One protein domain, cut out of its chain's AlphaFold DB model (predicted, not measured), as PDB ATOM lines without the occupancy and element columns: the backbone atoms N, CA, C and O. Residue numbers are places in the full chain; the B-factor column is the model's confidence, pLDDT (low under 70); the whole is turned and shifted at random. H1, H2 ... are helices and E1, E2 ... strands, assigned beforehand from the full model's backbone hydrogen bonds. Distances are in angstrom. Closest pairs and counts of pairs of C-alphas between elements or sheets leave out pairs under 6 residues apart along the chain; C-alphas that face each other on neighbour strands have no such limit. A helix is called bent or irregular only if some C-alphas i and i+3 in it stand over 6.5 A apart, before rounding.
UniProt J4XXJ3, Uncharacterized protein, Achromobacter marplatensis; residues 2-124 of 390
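This is residues 2 to 124 of the 390 residues of an uncharacterized protein of Achromobacter marplatensis (UniProt J4XXJ3). The domain is a long, thin two-part model: a helical hairpin, in which the bent helix H1 runs out and H2 runs back beside its second arm, and at the far end of H2 a small head of H3, the strand hairpin E1 and E2, and H4. The first arm of H1 splays away from H2, and its residues 2 to 8 stick out. The printed part has 123 residues, with four named helices and two named strands in the order H1, H2, H3, E1, E2, H4; the two strands form an antiparallel sheet, and the class is mostly helix. The whole is extended, with a radius of gyration of the C-alphas of 25.7 A, and spans 87 by 29 by 16 A, only just a rod.

H1, residues 2 to 36, begins at C-alpha 2 at (10.083, -29.009, -47.948). By its hydrogen bonds it was assigned as one helix, but it is bent: C-alphas 19 and 22 are 6.9 A apart. Its arms are H1a, residues 2 to 19, 26.5 A long, and H1b, residues 22 to 36, 20.9 A long. H2, residues 45 to 71, is 37.1 A long and begins at (10.327, -64.033, -64.694). H3 holds residues 74 to 84, E1 residues 91 to 93 and E2 residues 98 to 100. H4, residues 105 to 124, is 28.6 A long and ends at (-4.766, -40.827, -35.209).

The arms H1a and H1b stand at a shallow tilt of 33 degrees, only just short of steep. H1b and H2 form a helical hairpin; they touch, closest at the C-alphas of Ala 24 and Ala 49, 5.4 A apart, and run opposite ways at a shallow tilt of 10 degrees. H1a touches H2 with residues 13 to 17 alone, at a steep tilt of 40 degrees; the closest C-alphas are those of Arg 17 and Val 57, 6.5 A. H2 and H3 meet only through their link. H3 and H4 only just touch, with 3 pairs of C-alphas within 8 A, the closest being Phe 81 and Trp 118 at 7.3 A; they run opposite ways at a steep tilt of 53 degrees. E1 and E2 are a hairpin, with N 92 and O 99 within hydrogen-bond range at 2.9 A. The closest C-alphas of E2 and H4, those of Tyr 98 and Ala 112, are 5.2 A apart. H2 and H4 are apart. Every O i to N i+4 pair is within hydrogen-bond range in H1a, H1b and H4; in H2 it is 21 of 23 and in H3 5 of 7.

The C-alphas farthest apart, those of Asp 38 and Tyr 103, are 87.4 A apart. The printed part has no cut, and no link is long. The mean pLDDT of the printed part is 80.8; it is under 70 at residues 2 to 5, 7 to 8, 45 and 67 to 75.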
ATOM      1  N   THR A   2      10.055 -28.160 -46.738       54.00
ATOM      2  CA  THR A   2      10.083 -29.009 -47.948       54.00
ATOM      3  C   THR A   2      10.969 -30.253 -47.817       54.00
ATOM      4  O   THR A   2      10.597 -31.316 -48.299       54.00
ATOM      5  N   ASP A   3      12.095 -30.162 -47.105       54.31
ATOM      6  CA  ASP A   3      13.077 -31.261 -47.067       54.31
ATOM      7  C   ASP A   3      12.634 -32.460 -46.211       54.31
ATOM      8  O   ASP A   3      12.977 -33.600 -46.517       54.31
ATOM      9  N   GLN A   4      11.812 -32.230 -45.179       49.91
ATOM     10  CA  GLN A   4      11.257 -33.306 -44.344       49.91
ATOM     11  C   GLN A   4      10.210 -34.144 -45.093       49.91
ATOM     12  O   GLN A   4      10.170 -35.360 -44.919       49.91
ATOM     13  N   ASN A   5       9.417 -33.527 -45.976       63.09
ATOM     14  CA  ASN A   5       8.445 -34.255 -46.797       63.09
ATOM     15  C   ASN A   5       9.127 -35.162 -47.824       63.09
ATOM     16  O   ASN A   5       8.686 -36.291 -48.029       63.09
ATOM     17  N   ASN A   6      10.237 -34.710 -48.413       70.69
ATOM     18  CA  ASN A   6      10.986 -35.510 -49.381       70.69
ATOM     19  C   ASN A   6      11.604 -36.761 -48.730       70.69
ATOM     20  O   ASN A   6      11.603 -37.833 -49.330       70.69
ATOM     21  N   ALA A   7      12.098 -36.647 -47.491       69.06
ATOM     22  CA  ALA A   7      12.661 -37.781 -46.757       69.06
ATOM     23  C   ALA A   7      11.598 -38.836 -46.399       69.06
ATOM     24  O   ALA A   7      11.840 -40.031 -46.563       69.06
ATOM     25  N   ALA A   8      10.409 -38.401 -45.965       68.38
ATOM     26  CA  ALA A   8       9.301 -39.303 -45.652       68.38
ATOM     27  C   ALA A   8       8.786 -40.043 -46.900       68.38
ATOM     28  O   ALA A   8       8.573 -41.253 -46.857       68.38
ATOM     29  N   GLN A   9       8.664 -39.342 -48.033       70.00
ATOM     30  CA  GLN A   9       8.282 -39.952 -49.312       70.00
ATOM     31  C   GLN A   9       9.312 -40.979 -49.799       70.00
ATOM     32  O   GLN A   9       8.945 -42.048 -50.283       70.00
ATOM     33  N   ALA A  10      10.607 -40.687 -49.647       76.88
ATOM     34  CA  ALA A  10      11.665 -41.621 -50.020       76.88
ATOM     35  C   ALA A  10      11.647 -42.897 -49.157       76.88
ATOM     36  O   ALA A  10      11.819 -43.994 -49.690       76.88
ATOM     37  N   ALA A  11      11.409 -42.765 -47.847       73.25
ATOM     38  CA  ALA A  11      11.324 -43.903 -46.930       73.25
ATOM     39  C   ALA A  11      10.142 -44.828 -47.263       73.25
ATOM     40  O   ALA A  11      10.286 -46.046 -47.272       73.25
ATOM     41  N   GLU A  12       8.992 -44.254 -47.605       71.94
ATOM     42  CA  GLU A  12       7.807 -45.014 -48.005       71.94
ATOM     43  C   GLU A  12       7.990 -45.726 -49.349       71.94
ATOM     44  O   GLU A  12       7.642 -46.899 -49.481       71.94
ATOM     45  N   HIS A  13       8.584 -45.055 -50.339       73.50
ATOM     46  CA  HIS A  13       8.889 -45.674 -51.628       73.50
ATOM     47  C   HIS A  13       9.823 -46.886 -51.460       73.50
ATOM     48  O   HIS A  13       9.634 -47.928 -52.092       73.50
ATOM     49  N   GLU A  14      10.806 -46.775 -50.565       78.62
ATOM     50  CA  GLU A  14      11.682 -47.885 -50.188       78.62
ATOM     51  C   GLU A  14      10.921 -48.996 -49.440       78.62
ATOM     52  O   GLU A  14      11.147 -50.175 -49.713       78.62
ATOM     53  N   ALA A  15       9.975 -48.660 -48.556       74.19
ATOM     54  CA  ALA A  15       9.154 -49.642 -47.844       74.19
ATOM     55  C   ALA A  15       8.258 -50.455 -48.799       74.19
ATOM     56  O   ALA A  15       8.251 -51.686 -48.744       74.19
ATOM     57  N   VAL A  16       7.565 -49.788 -49.732       76.06
ATOM     58  CA  VAL A  16       6.736 -50.444 -50.761       76.06
ATOM     59  C   VAL A  16       7.596 -51.335 -51.656       76.06
ATOM     60  O   VAL A  16       7.232 -52.480 -51.934       76.06
ATOM     61  N   ARG A  17       8.770 -50.843 -52.070       80.50
ATOM     62  CA  ARG A  17       9.728 -51.630 -52.848       80.50
ATOM     63  C   ARG A  17      10.145 -52.900 -52.098       80.50
ATOM     64  O   ARG A  17      10.065 -53.981 -52.677       80.50
ATOM     65  N   ARG A  18      10.538 -52.787 -50.825       76.25
ATOM     66  CA  ARG A  18      10.947 -53.935 -49.999       76.25
ATOM     67  C   ARG A  18       9.823 -54.936 -49.767       76.25
ATOM     68  O   ARG A  18      10.084 -56.132 -49.734       76.25
ATOM     69  N   ALA A  19       8.578 -54.479 -49.631       71.12
ATOM     70  CA  ALA A  19       7.433 -55.371 -49.460       71.12
ATOM     71  C   ALA A  19       7.173 -56.246 -50.701       71.12
ATOM     72  O   ALA A  19       6.720 -57.384 -50.570       71.12
ATOM     73  N   LEU A  20       7.479 -55.733 -51.897       78.75
ATOM     74  CA  LEU A  20       7.256 -56.422 -53.172       78.75
ATOM     75  C   LEU A  20       8.466 -57.242 -53.658       78.75
ATOM     76  O   LEU A  20       8.315 -58.098 -54.531       78.75
ATOM     77  N   GLU A  21       9.651 -57.032 -53.087       79.00
ATOM     78  CA  GLU A  21      10.889 -57.736 -53.457       79.00
ATOM     79  C   GLU A  21      10.818 -59.270 -53.251       79.00
ATOM     80  O   GLU A  21      11.175 -59.990 -54.187       79.00
ATOM     81  N   PRO A  22      10.232 -59.811 -52.158       78.50
ATOM     82  CA  PRO A  22      10.065 -61.258 -51.982       78.50
ATOM     83  C   PRO A  22       9.202 -61.913 -53.067       78.50
ATOM     84  O   PRO A  22       9.430 -63.063 -53.446       78.50
ATOM     85  N   TYR A  23       8.219 -61.184 -53.608       73.50
ATOM     86  CA  TYR A  23       7.413 -61.688 -54.717       73.50
ATOM     87  C   TYR A  23       8.264 -61.813 -55.978       73.50
ATOM     88  O   TYR A  23       8.234 -62.858 -56.622       73.50
ATOM     89  N   ALA A  24       9.083 -60.809 -56.299       77.19
ATOM     90  CA  ALA A  24      10.007 -60.893 -57.428       77.19
ATOM     91  C   ALA A  24      11.009 -62.057 -57.271       77.19
ATOM     92  O   ALA A  24      11.212 -62.819 -58.217       77.19
ATOM     93  N   GLU A  25      11.558 -62.259 -56.070       77.81
ATOM     94  CA  GLU A  25      12.457 -63.382 -55.766       77.81
ATOM     95  C   GLU A  25      11.772 -64.750 -55.915       77.81
ATOM     96  O   GLU A  25      12.382 -65.698 -56.418       77.81
ATOM     97  N   SER A  26      10.492 -64.858 -55.542       71.19
ATOM     98  CA  SER A  26       9.717 -66.098 -55.678       71.19
ATOM     99  C   SER A  26       9.549 -66.526 -57.144       71.19
ATOM    100  O   SER A  26       9.687 -67.710 -57.469       71.19
ATOM    101  N   TYR A  27       9.360 -65.563 -58.054       78.12
ATOM    102  CA  TYR A  27       9.292 -65.823 -59.493       78.12
ATOM    103  C   TYR A  27      10.653 -66.209 -60.074       78.12
ATOM    104  O   TYR A  27      10.730 -67.147 -60.872       78.12
ATOM    105  N   ASP A  28      11.735 -65.560 -59.637       78.38
ATOM    106  CA  ASP A  28      13.094 -65.949 -60.026       78.38
ATOM    107  C   ASP A  28      13.451 -67.361 -59.539       78.38
ATOM    108  O   ASP A  28      14.152 -68.104 -60.232       78.38
ATOM    109  N   MET A  29      12.968 -67.767 -58.362       80.31
ATOM    110  CA  MET A  29      13.161 -69.125 -57.854       80.31
ATOM    111  C   MET A  29      12.400 -70.154 -58.699       80.31
ATOM    112  O   MET A  29      12.989 -71.152 -59.120       80.31
ATOM    113  N   MET A  30      11.127 -69.895 -59.011       76.81
ATOM    114  CA  MET A  30      10.314 -70.753 -59.886       76.81
ATOM    115  C   MET A  30      10.942 -70.910 -61.276       76.81
ATOM    116  O   MET A  30      10.952 -72.008 -61.833       76.81
ATOM    117  N   ALA A  31      11.552 -69.846 -61.804       79.94
ATOM    118  CA  ALA A  31      12.294 -69.880 -63.060       79.94
ATOM    119  C   ALA A  31      13.471 -70.856 -63.034       79.94
ATOM    120  O   ALA A  31      13.649 -71.655 -63.952       79.94
ATOM    121  N   ARG A  32      14.276 -70.793 -61.966       83.94
ATOM    122  CA  ARG A  32      15.442 -71.664 -61.790       83.94
ATOM    123  C   ARG A  32      15.028 -73.123 -61.636       83.94
ATOM    124  O   ARG A  32      15.711 -73.998 -62.160       83.94
ATOM    125  N   ILE A  33      13.914 -73.386 -60.948       82.44
ATOM    126  CA  ILE A  33      13.345 -74.735 -60.825       82.44
ATOM    127  C   ILE A  33      12.896 -75.243 -62.197       82.44
ATOM    128  O   ILE A  33      13.321 -76.321 -62.600       82.44
ATOM    129  N   ALA A  34      12.129 -74.448 -62.949       81.88
ATOM    130  CA  ALA A  34      11.677 -74.819 -64.289       81.88
ATOM    131  C   ALA A  34      12.863 -75.133 -65.219       81.88
ATOM    132  O   ALA A  34      12.888 -76.181 -65.860       81.88
ATOM    133  N   GLN A  35      13.899 -74.288 -65.200       86.19
ATOM    134  CA  GLN A  35      15.119 -74.504 -65.977       86.19
ATOM    135  C   GLN A  35      15.867 -75.780 -65.562       86.19
ATOM    136  O   GLN A  35      16.405 -76.482 -66.414       86.19
ATOM    137  N   ARG A  36      15.896 -76.108 -64.264       91.62
ATOM    138  CA  ARG A  36      16.510 -77.343 -63.754       91.62
ATOM    139  C   ARG A  36      15.733 -78.595 -64.163       91.62
ATOM    140  O   ARG A  36      16.339 -79.650 -64.324       91.62
ATOM    141  N   GLU A  37      14.418 -78.484 -64.308       92.62
ATOM    142  CA  GLU A  37      13.531 -79.574 -64.729       92.62
ATOM    143  C   GLU A  37      13.397 -79.703 -66.255       92.62
ATOM    144  O   GLU A  37      12.607 -80.521 -66.720       92.62
ATOM    145  N   ASP A  38      14.140 -78.905 -67.031       93.69
ATOM    146  CA  ASP A  38      14.009 -78.806 -68.492       93.69
ATOM    147  C   ASP A  38      12.562 -78.497 -68.934       93.69
ATOM    148  O   ASP A  38      12.055 -78.947 -69.963       93.69
ATOM    149  N   ARG A  39      11.862 -77.720 -68.099       89.19
ATOM    150  CA  ARG A  39      10.501 -77.239 -68.330       89.19
ATOM    151  C   ARG A  39      10.535 -75.761 -68.672       89.19
ATOM    152  O   ARG A  39      11.258 -74.969 -68.068       89.19
ATOM    153  N   LEU A  40       9.703 -75.364 -69.629       75.56
ATOM    154  CA  LEU A  40       9.519 -73.952 -69.934       75.56
ATOM    155  C   LEU A  40       8.733 -73.291 -68.793       75.56
ATOM    156  O   LEU A  40       7.658 -73.785 -68.439       75.56
ATOM    157  N   PRO A  41       9.233 -72.190 -68.205       73.25
ATOM    158  CA  PRO A  41       8.465 -71.443 -67.225       73.25
ATOM    159  C   PRO A  41       7.199 -70.900 -67.894       73.25
ATOM    160  O   PRO A  41       7.253 -70.318 -68.977       73.25
ATOM    161  N   VAL A  42       6.053 -71.091 -67.237       74.31
ATOM    162  CA  VAL A  42       4.733 -70.670 -67.745       74.31
ATOM    163  C   VAL A  42       4.655 -69.147 -67.915       74.31
ATOM    164  O   VAL A  42       3.895 -68.649 -68.740       74.31
ATOM    165  N   VAL A  43       5.480 -68.399 -67.173       73.00
ATOM    166  CA  VAL A  43       5.580 -66.940 -67.260       73.00
ATOM    167  C   VAL A  43       7.050 -66.527 -67.230       73.00
ATOM    168  O   VAL A  43       7.829 -67.034 -66.425       73.00
ATOM    169  N   SER A  44       7.434 -65.594 -68.108       77.94
ATOM    170  CA  SER A  44       8.779 -65.011 -68.115       77.94
ATOM    171  C   SER A  44       9.030 -64.260 -66.793       77.94
ATOM    172  O   SER A  44       8.341 -63.273 -66.521       77.94
ATOM    173  N   PRO A  45      10.026 -64.660 -65.988       68.19
ATOM    174  CA  PRO A  45      10.327 -64.033 -64.694       68.19
ATOM    175  C   PRO A  45      10.738 -62.572 -64.864       68.19
ATOM    176  O   PRO A  45      10.350 -61.702 -64.091       68.19
ATOM    177  N   VAL A  46      11.453 -62.288 -65.958       73.12
ATOM    178  CA  VAL A  46      11.839 -60.931 -66.350       73.12
ATOM    179  C   VAL A  46      10.600 -60.075 -66.599       73.12
ATOM    180  O   VAL A  46      10.569 -58.922 -66.182       73.12
ATOM    181  N   SER A  47       9.564 -60.629 -67.235       71.75
ATOM    182  CA  SER A  47       8.317 -59.904 -67.480       71.75
ATOM    183  C   SER A  47       7.585 -59.592 -66.176       71.75
ATOM    184  O   SER A  47       7.192 -58.448 -65.985       71.75
ATOM    185  N   VAL A  48       7.488 -60.551 -65.249       73.12
ATOM    186  CA  VAL A  48       6.832 -60.340 -63.944       73.12
ATOM    187  C   VAL A  48       7.605 -59.343 -63.081       73.12
ATOM    188  O   VAL A  48       7.024 -58.419 -62.521       73.12
ATOM    189  N   ALA A  49       8.931 -59.459 -63.020       72.00
ATOM    190  CA  ALA A  49       9.760 -58.543 -62.245       72.00
ATOM    191  C   ALA A  49       9.772 -57.118 -62.828       72.00
ATOM    192  O   ALA A  49       9.985 -56.149 -62.095       72.00
ATOM    193  N   VAL A  50       9.585 -56.967 -64.143       75.50
ATOM    194  CA  VAL A  50       9.382 -55.658 -64.779       75.50
ATOM    195  C   VAL A  50       7.996 -55.111 -64.453       75.50
ATOM    196  O   VAL A  50       7.897 -53.931 -64.136       75.50
ATOM    197  N   ASP A  51       6.961 -55.947 -64.480       74.88
ATOM    198  CA  ASP A  51       5.579 -55.543 -64.208       74.88
ATOM    199  C   ASP A  51       5.391 -55.089 -62.749       74.88
ATOM    200  O   ASP A  51       4.911 -53.986 -62.489       74.88
ATOM    201  N   ILE A  52       5.920 -55.858 -61.791       74.62
ATOM    202  CA  ILE A  52       5.912 -55.493 -60.367       74.62
ATOM    203  C   ILE A  52       6.644 -54.160 -60.150       74.62
ATOM    204  O   ILE A  52       6.106 -53.244 -59.528       74.62
ATOM    205  N   ARG A  53       7.866 -54.016 -60.691       75.88
ATOM    206  CA  ARG A  53       8.702 -52.827 -60.445       75.88
ATOM    207  C   ARG A  53       8.223 -51.573 -61.166       75.88
ATOM    208  O   ARG A  53       8.382 -50.487 -60.623       75.88
ATOM    209  N   LYS A  54       7.704 -51.691 -62.391       73.56
ATOM    210  CA  LYS A  54       7.311 -50.524 -63.196       73.56
ATOM    211  C   LYS A  54       5.849 -50.146 -63.041       73.56
ATOM    212  O   LYS A  54       5.554 -48.958 -63.119       73.56
ATOM    213  N   ASN A  55       4.958 -51.114 -62.847       73.69
ATOM    214  CA  ASN A  55       3.524 -50.852 -62.873       73.69
ATOM    215  C   ASN A  55       2.931 -50.909 -61.463       73.69
ATOM    216  O   ASN A  55       2.329 -49.929 -61.040       73.69
ATOM    217  N   MET A  56       3.166 -51.981 -60.694       76.44
ATOM    218  CA  MET A  56       2.578 -52.097 -59.349       76.44
ATOM    219  C   MET A  56       3.165 -51.108 -58.338       76.44
ATOM    220  O   MET A  56       2.397 -50.419 -57.676       76.44
ATOM    221  N   VAL A  57       4.497 -51.013 -58.215       78.00
ATOM    222  CA  VAL A  57       5.128 -50.096 -57.239       78.00
ATOM    223  C   VAL A  57       4.664 -48.658 -57.476       78.00
ATOM    224  O   VAL A  57       4.211 -47.998 -56.547       78.00
ATOM    225  N   ASN A  58       4.708 -48.199 -58.730       78.00
ATOM    226  CA  ASN A  58       4.298 -46.841 -59.081       78.00
ATOM    227  C   ASN A  58       2.798 -46.614 -58.843       78.00
ATOM    228  O   ASN A  58       2.435 -45.596 -58.269       78.00
ATOM    229  N   ALA A  59       1.936 -47.575 -59.194       72.56
ATOM    230  CA  ALA A  59       0.498 -47.461 -58.946       72.56
ATOM    231  C   ALA A  59       0.163 -47.374 -57.447       72.56
ATOM    232  O   ALA A  59      -0.696 -46.586 -57.052       72.56
ATOM    233  N   VAL A  60       0.853 -48.150 -56.604       76.00
ATOM    234  CA  VAL A  60       0.679 -48.105 -55.144       76.00
ATOM    235  C   VAL A  60       1.150 -46.763 -54.584       76.00
ATOM    236  O   VAL A  60       0.452 -46.152 -53.780       76.00
ATOM    237  N   VAL A  61       2.302 -46.267 -55.037       79.56
ATOM    238  CA  VAL A  61       2.846 -44.971 -54.606       79.56
ATOM    239  C   VAL A  61       1.942 -43.812 -55.035       79.56
ATOM    240  O   VAL A  61       1.700 -42.901 -54.239       79.56
ATOM    241  N   ASP A  62       1.393 -43.854 -56.249       78.06
ATOM    242  CA  ASP A  62       0.442 -42.856 -56.742       78.06
ATOM    243  C   ASP A  62      -0.864 -42.879 -55.933       78.06
ATOM    244  O   ASP A  62      -1.376 -41.822 -55.558       78.06
ATOM    245  N   ALA A  63      -1.379 -44.067 -55.602       70.31
ATOM    246  CA  ALA A  63      -2.573 -44.216 -54.771       70.31
ATOM    247  C   ALA A  63      -2.359 -43.656 -53.355       70.31
ATOM    248  O   ALA A  63      -3.182 -42.877 -52.873       70.31
ATOM    249  N   LEU A  64      -1.229 -43.972 -52.714       74.31
ATOM    250  CA  LEU A  64      -0.871 -43.439 -51.392       74.31
ATOM    251  C   LEU A  64      -0.667 -41.917 -51.425       74.31
ATOM    252  O   LEU A  64      -1.116 -41.202 -50.527       74.31
ATOM    253  N   SER A  65      -0.047 -41.402 -52.489       77.56
ATOM    254  CA  SER A  65       0.122 -39.961 -52.704       77.56
ATOM    255  C   SER A  65      -1.220 -39.250 -52.868       77.56
ATOM    256  O   SER A  65      -1.412 -38.165 -52.318       77.56
ATOM    257  N   LYS A  66      -2.170 -39.871 -53.575       73.25
ATOM    258  CA  LYS A  66      -3.526 -39.347 -53.749       73.25
ATOM    259  C   LYS A  66      -4.316 -39.358 -52.438       73.25
ATOM    260  O   LYS A  66      -4.880 -38.329 -52.083       73.25
ATOM    261  N   LEU A  67      -4.257 -40.452 -51.676       66.94
ATOM    262  CA  LEU A  67      -4.874 -40.546 -50.347       66.94
ATOM    263  C   LEU A  67      -4.319 -39.492 -49.382       66.94
ATOM    264  O   LEU A  67      -5.070 -38.901 -48.612       66.94
ATOM    265  N   ARG A  68      -3.019 -39.177 -49.455       65.44
ATOM    266  CA  ARG A  68      -2.458 -38.043 -48.704       65.44
ATOM    267  C   ARG A  68      -2.936 -36.697 -49.212       65.44
ATOM    268  O   ARG A  68      -3.230 -35.837 -48.396       65.44
ATOM    269  N   ALA A  69      -2.979 -36.477 -50.523       64.06
ATOM    270  CA  ALA A  69      -3.467 -35.212 -51.067       64.06
ATOM    271  C   ALA A  69      -4.920 -34.941 -50.636       64.06
ATOM    272  O   ALA A  69      -5.272 -33.796 -50.355       64.06
ATOM    273  N   GLU A  70      -5.723 -35.999 -50.523       60.06
ATOM    274  CA  GLU A  70      -7.098 -35.955 -50.026       60.06
ATOM    275  C   GLU A  70      -7.156 -35.819 -48.487       60.06
ATOM    276  O   GLU A  70      -7.962 -35.047 -47.979       60.06
ATOM    277  N   GLY A  71      -6.251 -36.459 -47.734       53.81
ATOM    278  CA  GLY A  71      -6.180 -36.368 -46.264       53.81
ATOM    279  C   GLY A  71      -5.475 -35.125 -45.687       53.81
ATOM    280  O   GLY A  71      -5.651 -34.804 -44.516       53.81
ATOM    281  N   VAL A  72      -4.678 -34.395 -46.476       50.47
ATOM    282  CA  VAL A  72      -3.875 -33.230 -46.029       50.47
ATOM    283  C   VAL A  72      -4.633 -31.899 -46.144       50.47
ATOM    284  O   VAL A  72      -4.092 -30.838 -45.817       50.47
ATOM    285  N   GLN A  73      -5.915 -31.898 -46.515       53.81
ATOM    286  CA  GLN A  73      -6.722 -30.681 -46.412       53.81
ATOM    287  C   GLN A  73      -7.110 -30.390 -44.953       53.81
ATOM    288  O   GLN A  73      -8.253 -30.520 -44.535       53.81
ATOM    289  N   ALA A  74      -6.161 -29.841 -44.191       52.66
ATOM    290  CA  ALA A  74      -6.419 -29.160 -42.919       52.66
ATOM    291  C   ALA A  74      -7.427 -27.988 -43.052       52.66
ATOM    292  O   ALA A  74      -7.879 -27.446 -42.043       52.66
ATOM    293  N   GLY A  75      -7.780 -27.599 -44.285       57.66
ATOM    294  CA  GLY A  75      -8.887 -26.691 -44.591       57.66
ATOM    295  C   GLY A  75     -10.278 -27.310 -44.406       57.66
ATOM    296  O   GLY A  75     -11.191 -26.585 -44.018       57.66
ATOM    297  N   ASP A  76     -10.427 -28.627 -44.578       72.69
ATOM    298  CA  ASP A  76     -11.726 -29.309 -44.488       72.69
ATOM    299  C   ASP A  76     -12.031 -29.834 -43.088       72.69
ATOM    300  O   ASP A  76     -13.192 -29.877 -42.699       72.69
ATOM    301  N   GLU A  77     -11.027 -30.155 -42.268       88.56
ATOM    302  CA  GLU A  77     -11.283 -30.676 -40.914       88.56
ATOM    303  C   GLU A  77     -12.050 -29.682 -40.038       88.56
ATOM    304  O   GLU A  77     -12.918 -30.069 -39.254       88.56
ATOM    305  N   ARG A  78     -11.778 -28.381 -40.199       92.38
ATOM    306  CA  ARG A  78     -12.552 -27.336 -39.523       92.38
ATOM    307  C   ARG A  78     -13.969 -27.244 -40.081       92.38
ATOM    308  O   ARG A  78     -14.899 -27.151 -39.290       92.38
ATOM    309  N   ALA A  79     -14.131 -27.271 -41.402       92.19
ATOM    310  CA  ALA A  79     -15.442 -27.174 -42.036       92.19
ATOM    311  C   ALA A  79     -16.326 -28.378 -41.666       92.19
ATOM    312  O   ALA A  79     -17.455 -28.194 -41.229       92.19
ATOM    313  N   ALA A  80     -15.776 -29.592 -41.722       91.81
ATOM    314  CA  ALA A  80     -16.436 -30.830 -41.317       91.81
ATOM    315  C   ALA A  80     -16.778 -30.845 -39.819       91.81
ATOM    316  O   ALA A  80     -17.824 -31.353 -39.404       91.81
ATOM    317  N   PHE A  81     -15.911 -30.268 -38.982       95.75
ATOM    318  CA  PHE A  81     -16.212 -30.085 -37.569       95.75
ATOM    319  C   PHE A  81     -17.346 -29.078 -37.349       95.75
ATOM    320  O   PHE A  81     -18.270 -29.393 -36.605       95.75
ATOM    321  N   GLU A  82     -17.301 -27.904 -37.988       95.38
ATOM    322  CA  GLU A  82     -18.327 -26.855 -37.870       95.38
ATOM    323  C   GLU A  82     -19.674 -27.277 -38.491       95.38
ATOM    324  O   GLU A  82     -20.724 -26.851 -38.014       95.38
ATOM    325  N   GLU A  83     -19.672 -28.164 -39.492       95.56
ATOM    326  CA  GLU A  83     -20.879 -28.790 -40.049       95.56
ATOM    327  C   GLU A  83     -21.556 -29.708 -39.020       95.56
ATOM    328  O   GLU A  83     -22.772 -29.655 -38.823       95.56
ATOM    329  N   LYS A  84     -20.770 -30.537 -38.321       96.94
ATOM    330  CA  LYS A  84     -21.293 -31.492 -37.331       96.94
ATOM    331  C   LYS A  84     -21.577 -30.860 -35.970       96.94
ATOM    332  O   LYS A  84     -22.466 -31.310 -35.245       96.94
ATOM    333  N   PHE A  85     -20.817 -29.834 -35.611       96.50
ATOM    334  CA  PHE A  85     -20.935 -29.079 -34.373       96.50
ATOM    335  C   PHE A  85     -21.004 -27.585 -34.713       96.50
ATOM    336  O   PHE A  85     -19.973 -26.912 -34.707       96.50
ATOM    337  N   PRO A  86     -22.212 -27.062 -35.003       96.50
ATOM    338  CA  PRO A  86     -22.394 -25.656 -35.335       96.50
ATOM    339  C   PRO A  86     -21.832 -24.741 -34.249       96.50
ATOM    340  O   PRO A  86     -22.098 -24.936 -33.057       96.50
ATOM    341  N   MET A  87     -21.076 -23.726 -34.673       95.31
ATOM    342  CA  MET A  87     -20.408 -22.790 -33.772       95.31
ATOM    343  C   MET A  87     -21.438 -22.008 -32.926       95.31
ATOM    344  O   MET A  87     -22.341 -21.383 -33.485       95.31
ATOM    345  N   PRO A  88     -21.324 -22.007 -31.584       94.81
ATOM    346  CA  PRO A  88     -22.199 -21.243 -30.706       94.81
ATOM    347  C   PRO A  88     -22.078 -19.739 -30.956       94.81
ATOM    348  O   PRO A  88     -20.984 -19.239 -31.198       94.81
ATOM    349  N   GLU A  89     -23.180 -19.005 -30.785       94.81
ATOM    350  CA  GLU A  89     -23.271 -17.556 -31.044       94.81
ATOM    351  C   GLU A  89     -22.216 -16.717 -30.294       94.81
ATOM    352  O   GLU A  89     -21.726 -15.717 -30.809       94.81
ATOM    353  N   GLN A  90     -21.816 -17.144 -29.091       94.19
ATOM    354  CA  GLN A  90     -20.829 -16.447 -28.251       94.19
ATOM    355  C   GLN A  90     -19.418 -17.050 -28.331       94.19
ATOM    356  O   GLN A  90     -18.630 -16.969 -27.383       94.19
ATOM    357  N   CYS A  91     -19.106 -17.705 -29.446       95.19
ATOM    358  CA  CYS A  91     -17.825 -18.341 -29.682       95.19
ATOM    359  C   CYS A  91     -17.211 -17.829 -30.987       95.19
ATOM    360  O   CYS A  91     -17.897 -17.690 -31.994       95.19
ATOM    361  N   VAL A  92     -15.909 -17.546 -30.969       95.62
ATOM    362  CA  VAL A  92     -15.150 -17.138 -32.156       95.62
ATOM    363  C   VAL A  92     -13.919 -17.998 -32.329       95.62
ATOM    364  O   VAL A  92     -13.283 -18.433 -31.367       95.62
ATOM    365  N   TRP A  93     -13.546 -18.197 -33.585       94.56
ATOM    366  CA  TRP A  93     -12.285 -18.820 -33.938       94.56
ATOM    367  C   TRP A  93     -11.111 -17.871 -33.661       94.56
ATOM    368  O   TRP A  93     -11.019 -16.790 -34.240       94.56
ATOM    369  N   ALA A  94     -10.182 -18.297 -32.808       93.69
ATOM    370  CA  ALA A  94      -8.988 -17.556 -32.399       93.69
ATOM    371  C   ALA A  94      -7.708 -18.047 -33.110       93.69
ATOM    372  O   ALA A  94      -6.603 -17.961 -32.577       93.69
ATOM    373  N   GLY A  95      -7.838 -18.627 -34.306       90.62
ATOM    374  CA  GLY A  95      -6.713 -19.104 -35.119       90.62
ATOM    375  C   GLY A  95      -6.213 -20.502 -34.749       90.62
ATOM    376  O   GLY A  95      -5.989 -21.308 -35.645       90.62
ATOM    377  N   LYS A  96      -6.062 -20.805 -33.453       87.50
ATOM    378  CA  LYS A  96      -5.639 -22.135 -32.957       87.50
ATOM    379  C   LYS A  96      -6.767 -22.960 -32.333       87.50
ATOM    380  O   LYS A  96      -6.555 -24.118 -31.993       87.50
ATOM    381  N   GLY A  97      -7.941 -22.368 -32.162       92.31
ATOM    382  CA  GLY A  97      -9.059 -22.985 -31.466       92.31
ATOM    383  C   GLY A  97     -10.195 -21.995 -31.267       92.31
ATOM    384  O   GLY A  97     -10.228 -20.927 -31.881       92.31
ATOM    385  N   TYR A  98     -11.110 -22.353 -30.378       94.94
ATOM    386  CA  TYR A  98     -12.317 -21.591 -30.090       94.94
ATOM    387  C   TYR A  98     -12.163 -20.792 -28.793       94.94
ATOM    388  O   TYR A  98     -11.686 -21.317 -27.791       94.94
ATOM    389  N   SER A  99     -12.569 -19.522 -28.816       94.88
ATOM    390  CA  SER A  99     -12.548 -18.615 -27.662       94.88
ATOM    391  C   SER A  99     -13.929 -18.006 -27.429       94.88
ATOM    392  O   SER A  99     -14.733 -17.899 -28.356       94.88
ATOM    393  N   ALA A 100     -14.219 -17.612 -26.190       95.38
ATOM    394  CA  ALA A 100     -15.456 -16.914 -25.850       95.38
ATOM    395  C   ALA A 100     -15.378 -15.438 -26.268       95.38
ATOM    396  O   ALA A 100     -14.336 -14.804 -26.092       95.38
ATOM    397  N   THR A 101     -16.475 -14.890 -26.793       91.12
ATOM    398  CA  THR A 101     -16.606 -13.444 -27.050       91.12
ATOM    399  C   THR A 101     -17.202 -12.673 -25.878       91.12
ATOM    400  O   THR A 101     -16.930 -11.482 -25.757       91.12
ATOM    401  N   ASP A 102     -17.997 -13.332 -25.025       87.94
ATOM    402  CA  ASP A 102     -18.750 -12.708 -23.926       87.94
ATOM    403  C   ASP A 102     -19.013 -13.712 -22.767       87.94
ATOM    404  O   ASP A 102     -18.330 -14.736 -22.677       87.94
ATOM    405  N   TYR A 103     -19.989 -13.448 -21.883       79.81
ATOM    406  CA  TYR A 103     -20.354 -14.179 -20.647       79.81
ATOM    407  C   TYR A 103     -20.587 -15.708 -20.732       79.81
ATOM    408  O   TYR A 103     -20.919 -16.330 -19.721       79.81
ATOM    409  N   ASN A 104     -20.376 -16.361 -21.875       83.12
ATOM    410  CA  ASN A 104     -20.557 -17.802 -22.047       83.12
ATOM    411  C   ASN A 104     -19.243 -18.571 -22.260       83.12
ATOM    412  O   ASN A 104     -19.088 -19.375 -23.185       83.12
ATOM    413  N   ALA A 105     -18.303 -18.366 -21.336       89.94
ATOM    414  CA  ALA A 105     -17.039 -19.100 -21.280       89.94
ATOM    415  C   ALA A 105     -17.228 -20.630 -21.235       89.94
ATOM    416  O   ALA A 105     -16.404 -21.380 -21.759       89.94
ATOM    417  N   TRP A 106     -18.335 -21.103 -20.655       93.38
ATOM    418  CA  TRP A 106     -18.623 -22.529 -20.517       93.38
ATOM    419  C   TRP A 106     -18.924 -23.211 -21.859       93.38
ATOM    420  O   TRP A 106     -18.378 -24.279 -22.143       93.38
ATOM    421  N   ASN A 107     -19.750 -22.601 -22.716       92.75
ATOM    422  CA  ASN A 107     -20.040 -23.179 -24.031       92.75
ATOM    423  C   ASN A 107     -18.822 -23.126 -24.956       92.75
ATOM    424  O   ASN A 107     -18.572 -24.100 -25.665       92.75
ATOM    425  N   ALA A 108     -18.039 -22.044 -24.907       94.00
ATOM    426  CA  ALA A 108     -16.789 -21.952 -25.658       94.00
ATOM    427  C   ALA A 108     -15.789 -23.037 -25.224       94.00
ATOM    428  O   ALA A 108     -15.227 -23.720 -26.075       94.00
ATOM    429  N   SER A 109     -15.639 -23.270 -23.914       94.69
ATOM    430  CA  SER A 109     -14.787 -24.340 -23.380       94.69
ATOM    431  C   SER A 109     -15.239 -25.728 -23.850       94.69
ATOM    432  O   SER A 109     -14.427 -26.490 -24.367       94.69
ATOM    433  N   LYS A 110     -16.542 -26.040 -23.782       96.44
ATOM    434  CA  LYS A 110     -17.078 -27.305 -24.314       96.44
ATOM    435  C   LYS A 110     -16.816 -27.467 -25.813       96.44
ATOM    436  O   LYS A 110     -16.529 -28.575 -26.264       96.44
ATOM    437  N   HIS A 111     -16.934 -26.388 -26.585       96.19
ATOM    438  CA  HIS A 111     -16.674 -26.419 -28.021       96.19
ATOM    439  C   HIS A 111     -15.193 -26.634 -28.335       96.19
ATOM    440  O   HIS A 111     -14.861 -27.429 -29.213       96.19
ATOM    441  N   ALA A 112     -14.306 -25.983 -27.580       95.94
ATOM    442  CA  ALA A 112     -12.866 -26.179 -27.676       95.94
ATOM    443  C   ALA A 112     -12.475 -27.632 -27.364       95.94
ATOM    444  O   ALA A 112     -11.784 -28.248 -28.166       95.94
ATOM    445  N   SER A 113     -13.007 -28.238 -26.296       96.31
ATOM    446  CA  SER A 113     -12.730 -29.650 -25.984       96.31
ATOM    447  C   SER A 113     -13.241 -30.615 -27.060       96.31
ATOM    448  O   SER A 113     -12.602 -31.626 -27.347       96.31
ATOM    449  N   ARG A 114     -14.384 -30.318 -27.697       97.31
ATOM    450  CA  ARG A 114     -14.863 -31.107 -28.848       97.31
ATOM    451  C   ARG A 114     -13.923 -30.986 -30.044       97.31
ATOM    452  O   ARG A 114     -13.682 -31.987 -30.713       97.31
ATOM    453  N   TRP A 115     -13.402 -29.788 -30.296       96.06
ATOM    454  CA  TRP A 115     -12.426 -29.545 -31.354       96.06
ATOM    455  C   TRP A 115     -11.114 -30.292 -31.099       96.06
ATOM    456  O   TRP A 115     -10.616 -30.964 -31.994       96.06
ATOM    457  N   GLU A 116     -10.597 -30.275 -29.871       94.94
ATOM    458  CA  GLU A 116      -9.403 -31.042 -29.493       94.94
ATOM    459  C   GLU A 116      -9.606 -32.549 -29.700       94.94
ATOM    460  O   GLU A 116      -8.757 -33.217 -30.289       94.94
ATOM    461  N   GLY A 117     -10.765 -33.087 -29.299       95.31
ATOM    462  CA  GLY A 117     -11.116 -34.486 -29.560       95.31
ATOM    463  C   GLY A 117     -11.227 -34.810 -31.055       95.31
ATOM    464  O   GLY A 117     -10.801 -35.877 -31.498       95.31
ATOM    465  N   TRP A 118     -11.755 -33.877 -31.851       94.69
ATOM    466  CA  TRP A 118     -11.817 -33.995 -33.307       94.69
ATOM    467  C   TRP A 118     -10.419 -34.046 -33.932       94.69
ATOM    468  O   TRP A 118     -10.134 -34.929 -34.742       94.69
ATOM    469  N   GLN A 119      -9.528 -33.149 -33.502       92.06
ATOM    470  CA  GLN A 119      -8.138 -33.113 -33.946       92.06
ATOM    471  C   GLN A 119      -7.372 -34.369 -33.535       92.06
ATOM    472  O   GLN A 119      -6.631 -34.904 -34.350       92.06
ATOM    473  N   ALA A 120      -7.575 -34.883 -32.321       90.06
ATOM    474  CA  ALA A 120      -6.963 -36.136 -31.881       90.06
ATOM    475  C   ALA A 120      -7.384 -37.320 -32.767       90.06
ATOM    476  O   ALA A 120      -6.539 -38.116 -33.170       90.06
ATOM    477  N   ARG A 121      -8.667 -37.406 -33.142       90.94
ATOM    478  CA  ARG A 121      -9.146 -38.422 -34.092       90.94
ATOM    479  C   ARG A 121      -8.485 -38.264 -35.465       90.94
ATOM    480  O   ARG A 121      -8.014 -39.250 -36.023       90.94
ATOM    481  N   ALA A 122      -8.451 -37.046 -36.005       84.25
ATOM    482  CA  ALA A 122      -7.822 -36.776 -37.299       84.25
ATOM    483  C   ALA A 122      -6.313 -37.078 -37.275       84.25
ATOM    484  O   ALA A 122      -5.782 -37.658 -38.219       84.25
ATOM    485  N   ALA A 123      -5.633 -36.766 -36.170       81.25
ATOM    486  CA  ALA A 123      -4.225 -37.081 -35.962       81.25
ATOM    487  C   ALA A 123      -3.976 -38.589 -35.861       81.25
ATOM    488  O   ALA A 123      -2.997 -39.062 -36.418       81.25
ATOM    489  N   LEU A 124      -4.860 -39.362 -35.221       77.56
ATOM    490  CA  LEU A 124      -4.766 -40.827 -35.209       77.56
ATOM    491  C   LEU A 124      -4.982 -41.434 -36.599       77.56
ATOM    492  O   LEU A 124      -4.300 -42.389 -36.950       77.56
TER     493      LEU A 124